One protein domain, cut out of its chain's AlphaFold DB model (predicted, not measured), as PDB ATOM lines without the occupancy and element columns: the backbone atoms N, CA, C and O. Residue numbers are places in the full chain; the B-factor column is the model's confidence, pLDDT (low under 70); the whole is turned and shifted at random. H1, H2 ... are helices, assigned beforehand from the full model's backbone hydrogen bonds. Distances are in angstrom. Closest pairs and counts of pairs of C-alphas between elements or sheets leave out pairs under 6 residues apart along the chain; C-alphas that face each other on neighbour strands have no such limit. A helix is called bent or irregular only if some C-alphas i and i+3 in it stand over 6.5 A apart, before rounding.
ATOM      1  N   LYS A 542      28.673 -43.861   0.934       63.66
ATOM      2  CA  LYS A 542      27.337 -43.251   0.844       63.66
ATOM      3  C   LYS A 542      26.991 -43.083  -0.627       63.66
ATOM      4  O   LYS A 542      27.856 -42.699  -1.409       63.66
ATOM      5  N   LEU A 543      25.713 -43.212  -0.976       61.16
ATOM      6  CA  LEU A 543      25.258 -42.935  -2.339       61.16
ATOM      7  C   LEU A 543      25.638 -41.507  -2.793       61.16
ATOM      8  O   LEU A 543      25.937 -41.304  -3.960       61.16
ATOM      9  N   GLN A 544      25.704 -40.523  -1.879       66.25
ATOM     10  CA  GLN A 544      26.271 -39.196  -2.179       66.25
ATOM     11  C   GLN A 544      27.764 -39.226  -2.541       66.25
ATOM     12  O   GLN A 544      28.174 -38.461  -3.407       66.25
ATOM     13  N   ASP A 545      28.567 -40.055  -1.873       71.25
ATOM     14  CA  ASP A 545      30.015 -40.127  -2.081       71.25
ATOM     15  C   ASP A 545      30.317 -40.829  -3.426       71.25
ATOM     16  O   ASP A 545      31.162 -40.364  -4.189       71.25
ATOM     17  N   GLU A 546      29.562 -41.881  -3.774       73.50
ATOM     18  CA  GLU A 546      29.647 -42.544  -5.088       73.50
ATOM     19  C   GLU A 546      29.084 -41.671  -6.212       73.50
ATOM     20  O   GLU A 546      29.724 -41.540  -7.251       73.50
ATOM     21  N   LEU A 547      27.948 -40.995  -6.003       70.06
ATOM     22  CA  LEU A 547      27.393 -40.053  -6.979       70.06
ATOM     23  C   LEU A 547      28.333 -38.858  -7.206       70.06
ATOM     24  O   LEU A 547      28.447 -38.381  -8.333       70.06
ATOM     25  N   ALA A 548      29.040 -38.390  -6.172       77.94
ATOM     26  CA  ALA A 548      30.077 -37.369  -6.308       77.94
ATOM     27  C   ALA A 548      31.300 -37.893  -7.076       77.94
ATOM     28  O   ALA A 548      31.806 -37.183  -7.943       77.94
ATOM     29  N   SER A 549      31.735 -39.134  -6.818       79.00
ATOM     30  CA  SER A 549      32.804 -39.785  -7.587       79.00
ATOM     31  C   SER A 549      32.422 -39.925  -9.063       79.00
ATOM     32  O   SER A 549      33.178 -39.500  -9.926       79.00
ATOM     33  N   LEU A 550      31.221 -40.433  -9.348       80.06
ATOM     34  CA  LEU A 550      30.658 -40.578 -10.693       80.06
ATOM     35  C   LEU A 550      30.496 -39.225 -11.402       80.06
ATOM     36  O   LEU A 550      30.772 -39.111 -12.590       80.06
ATOM     37  N   THR A 551      30.087 -38.177 -10.681       78.75
ATOM     38  CA  THR A 551      29.976 -36.820 -11.244       78.75
ATOM     39  C   THR A 551      31.351 -36.254 -11.600       78.75
ATOM     40  O   THR A 551      31.509 -35.695 -12.682       78.75
ATOM     41  N   ALA A 552      32.349 -36.419 -10.726       83.75
ATOM     42  CA  ALA A 552      33.717 -35.969 -10.979       83.75
ATOM     43  C   ALA A 552      34.389 -36.749 -12.124       83.75
ATOM     44  O   ALA A 552      35.163 -36.173 -12.882       83.75
ATOM     45  N   ASP A 553      34.071 -38.035 -12.267       78.44
ATOM     46  CA  ASP A 553      34.539 -38.917 -13.341       78.44
ATOM     47  C   ASP A 553      33.934 -38.521 -14.704       78.44
ATOM     48  O   ASP A 553      34.658 -38.259 -15.665       78.44
ATOM     49  N   VAL A 554      32.611 -38.318 -14.755       79.81
ATOM     50  CA  VAL A 554      31.902 -37.780 -15.933       79.81
ATOM     51  C   VAL A 554      32.384 -36.370 -16.305       79.81
ATOM     52  O   VAL A 554      32.491 -36.058 -17.489       79.81
ATOM     53  N   GLU A 555      32.709 -35.514 -15.330       85.50
ATOM     54  CA  GLU A 555      33.293 -34.190 -15.589       85.50
ATOM     55  C   GLU A 555      34.744 -34.293 -16.100       85.50
ATOM     56  O   GLU A 555      35.122 -33.587 -17.036       85.50
ATOM     57  N   ALA A 556      35.545 -35.218 -15.559       85.25
ATOM     58  CA  ALA A 556      36.916 -35.470 -16.000       85.25
ATOM     59  C   ALA A 556      37.004 -36.082 -17.409       85.25
ATOM     60  O   ALA A 556      38.049 -35.966 -18.055       85.25
ATOM     61  N   HIS A 557      35.947 -36.741 -17.891       81.62
ATOM     62  CA  HIS A 557      35.867 -37.352 -19.226       81.62
ATOM     63  C   HIS A 557      34.825 -36.661 -20.132       81.62
ATOM     64  O   HIS A 557      34.387 -37.214 -21.143       81.62
ATOM     65  N   ALA A 558      34.469 -35.407 -19.819       67.06
ATOM     66  CA  ALA A 558      33.522 -34.578 -20.566       67.06
ATOM     67  C   ALA A 558      34.021 -34.218 -21.986       67.06
ATOM     68  O   ALA A 558      34.554 -33.135 -22.240       67.06
ATOM     69  N   GLY A 559      33.819 -35.142 -22.925       76.25
ATOM     70  CA  GLY A 559      34.260 -35.046 -24.320       76.25
ATOM     71  C   GLY A 559      34.590 -36.396 -24.961       76.25
ATOM     72  O   GLY A 559      34.748 -36.447 -26.179       76.25
ATOM     73  N   ASP A 560      34.672 -37.468 -24.170       83.56
ATOM     74  CA  ASP A 560      34.811 -38.843 -24.648       83.56
ATOM     75  C   ASP A 560      33.418 -39.489 -24.799       83.56
ATOM     76  O   ASP A 560      32.746 -39.808 -23.815       83.56
ATOM     77  N   GLU A 561      32.946 -39.622 -26.045       81.50
ATOM     78  CA  GLU A 561      31.638 -40.227 -26.339       81.50
ATOM     79  C   GLU A 561      31.643 -41.755 -26.118       81.50
ATOM     80  O   GLU A 561      30.617 -42.308 -25.723       81.50
ATOM     81  N   GLU A 562      32.787 -42.433 -26.290       82.81
ATOM     82  CA  GLU A 562      32.909 -43.885 -26.075       82.81
ATOM     83  C   GLU A 562      32.888 -44.226 -24.580       82.81
ATOM     84  O   GLU A 562      32.254 -45.203 -24.170       82.81
ATOM     85  N   TYR A 563      33.511 -43.386 -23.744       83.50
ATOM     86  CA  TYR A 563      33.418 -43.526 -22.291       83.50
ATOM     87  C   TYR A 563      31.976 -43.382 -21.792       83.50
ATOM     88  O   TYR A 563      31.527 -44.167 -20.956       83.50
ATOM     89  N   PHE A 564      31.225 -42.409 -22.323       78.38
ATOM     90  CA  PHE A 564      29.849 -42.168 -21.893       78.38
ATOM     91  C   PHE A 564      28.893 -43.304 -22.290       78.38
ATOM     92  O   PHE A 564      28.087 -43.729 -21.461       78.38
ATOM     93  N   ASP A 565      28.991 -43.837 -23.514       82.12
ATOM     94  CA  ASP A 565      28.164 -44.980 -23.930       82.12
ATOM     95  C   ASP A 565      28.460 -46.223 -23.063       82.12
ATOM     96  O   ASP A 565      27.529 -46.880 -22.591       82.12
ATOM     97  N   LYS A 566      29.734 -46.490 -22.733       86.12
ATOM     98  CA  LYS A 566      30.137 -47.607 -21.856       86.12
ATOM     99  C   LYS A 566      29.721 -47.432 -20.388       86.12
ATOM    100  O   LYS A 566      29.416 -48.406 -19.693       86.12
ATOM    101  N   LEU A 567      29.677 -46.191 -19.907       81.31
ATOM    102  CA  LEU A 567      29.157 -45.859 -18.581       81.31
ATOM    103  C   LEU A 567      27.636 -46.070 -18.505       81.31
ATOM    104  O   LEU A 567      27.122 -46.567 -17.506       81.31
ATOM    105  N   MET A 568      26.910 -45.740 -19.577       81.12
ATOM    106  CA  MET A 568      25.473 -46.005 -19.679       81.12
ATOM    107  C   MET A 568      25.157 -47.504 -19.814       81.12
ATOM    108  O   MET A 568      24.132 -47.946 -19.297       81.12
ATOM    109  N   GLU A 569      26.028 -48.280 -20.464       82.31
ATOM    110  CA  GLU A 569      25.939 -49.744 -20.563       82.31
ATOM    111  C   GLU A 569      26.102 -50.409 -19.184       82.31
ATOM    112  O   GLU A 569      25.193 -51.100 -18.725       82.31
ATOM    113  N   THR A 570      27.184 -50.104 -18.462       77.12
ATOM    114  CA  THR A 570      27.425 -50.634 -17.102       77.12
ATOM    115  C   THR A 570      26.393 -50.158 -16.069       77.12
ATOM    116  O   THR A 570      26.004 -50.925 -15.188       77.12
ATOM    117  N   LEU A 571      25.864 -48.934 -16.194       74.50
ATOM    118  CA  LEU A 571      24.723 -48.484 -15.384       74.50
ATOM    119  C   LEU A 571      23.446 -49.290 -15.691       74.50
ATOM    120  O   LEU A 571      22.661 -49.556 -14.780       74.50
ATOM    121  N   GLY A 572      23.250 -49.694 -16.950       73.38
ATOM    122  CA  GLY A 572      22.190 -50.616 -17.362       73.38
ATOM    123  C   GLY A 572      22.332 -51.981 -16.689       73.38
ATOM    124  O   GLY A 572      21.402 -52.416 -16.014       73.38
ATOM    125  N   GLU A 573      23.514 -52.600 -16.772       73.00
ATOM    126  CA  GLU A 573      23.814 -53.881 -16.111       73.00
ATOM    127  C   GLU A 573      23.549 -53.831 -14.596       73.00
ATOM    128  O   GLU A 573      22.928 -54.738 -14.037       73.00
ATOM    129  N   CYS A 574      23.955 -52.753 -13.914       63.22
ATOM    130  CA  CYS A 574      23.668 -52.570 -12.489       63.22
ATOM    131  C   CYS A 574      22.160 -52.507 -12.186       63.22
ATOM    132  O   CYS A 574      21.710 -53.090 -11.197       63.22
ATOM    133  N   LEU A 575      21.369 -51.822 -13.016       67.06
ATOM    134  CA  LEU A 575      19.916 -51.740 -12.836       67.06
ATOM    135  C   LEU A 575      19.224 -53.077 -13.146       67.06
ATOM    136  O   LEU A 575      18.324 -53.467 -12.403       67.06
ATOM    137  N   ASP A 576      19.682 -53.813 -14.159       67.25
ATOM    138  CA  ASP A 576      19.156 -55.137 -14.520       67.25
ATOM    139  C   ASP A 576      19.503 -56.234 -13.497       67.25
ATOM    140  O   ASP A 576      18.797 -57.239 -13.419       67.25
ATOM    141  N   VAL A 577      20.523 -56.044 -12.650       64.38
ATOM    142  CA  VAL A 577      20.766 -56.902 -11.473       64.38
ATOM    143  C   VAL A 577      19.844 -56.539 -10.302       64.38
ATOM    144  O   VAL A 577      19.354 -57.429  -9.608       64.38
ATOM    145  N   VAL A 578      19.579 -55.247 -10.082       53.41
ATOM    146  CA  VAL A 578      18.799 -54.755  -8.931       53.41
ATOM    147  C   VAL A 578      17.286 -54.929  -9.131       53.41
ATOM    148  O   VAL A 578      16.584 -55.341  -8.209       53.41
ATOM    149  N   LEU A 579      16.752 -54.653 -10.325       53.06
ATOM    150  CA  LEU A 579      15.307 -54.685 -10.591       53.06
ATOM    151  C   LEU A 579      14.645 -56.073 -10.394       53.06
ATOM    152  O   LEU A 579      13.552 -56.117  -9.818       53.06
ATOM    153  N   PRO A 580      15.257 -57.216 -10.774       55.22
ATOM    154  CA  PRO A 580      14.669 -58.541 -10.562       55.22
ATOM    155  C   PRO A 580      14.516 -58.967  -9.096       55.22
ATOM    156  O   PRO A 580      13.711 -59.862  -8.820       55.22
ATOM    157  N   GLU A 581      15.234 -58.353  -8.147       50.53
ATOM    158  CA  GLU A 581      15.006 -58.605  -6.716       50.53
ATOM    159  C   GLU A 581      13.673 -58.007  -6.229       50.53
ATOM    160  O   GLU A 581      13.059 -58.558  -5.315       50.53
TER     161      GLU A 581
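AT A GLANCE: This is residues 542 to 581 of the 599 residues of an uncharacterized protein of Arabis alpina (UniProt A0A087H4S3). Look first for the long helix H2: the shorter helix H1 folds back beside it at a small angle, and the two make a narrow, open V joined at one end by a tight link. The gap between the two arms is empty: the helices come near each other only close to that link, at Val 554 and Phe 564, while residues 542 to 549, of which 543 to 549 belong to H1, and residues 568 to 581 of H2 stand free. The printed part has 40 residues with two named helices, H1 then H2, and no named strand; its class is all helix. The whole is loose, with a radius of gyration of the C-alphas of 11.7 A, and flat, spanning 35 by 25 by 6 A.

HOW THE PARTS SIT: Begin with H2, residues 561 to 581, and look from it to H1, residues 543 to 556. The two are close but not clearly touching, with 1 pair of C-alphas within 8 A. That closest pair is the C-alphas of Val 554 and Phe 564, 7.7 A apart. They run opposite ways at a shallow tilt of 20 degrees, and their centres are 15.3 A apart. In H1 every O i to N i+4 pair is within hydrogen-bond range; in H2 15 of 17 are.

IN THESE COORDINATES: Find C-alpha 561 at (31.638, -40.227, -26.339); from there H2 runs 31.6 A to C-alpha 581 at (15.006, -58.605, -6.716). H2 is neither bent nor irregular, but only just: C-alphas 577 and 580 are 6.4 A apart. Then find C-alpha 543 at (25.258, -42.935, -2.339), where H1 begins, running 19.4 A to C-alpha 556.

THE WHOLE: The two C-alphas farthest apart are those of Gly 559 and Glu 581, at 35.2 A. The printed part has no cut, and the link from H1 to H2, 4 residues, is tight. In the B-factor column the mean pLDDT of the printed part is 73.9; look for values under 70 at residues 542 to 544, residue 558 and residues 574 to 581 of this model.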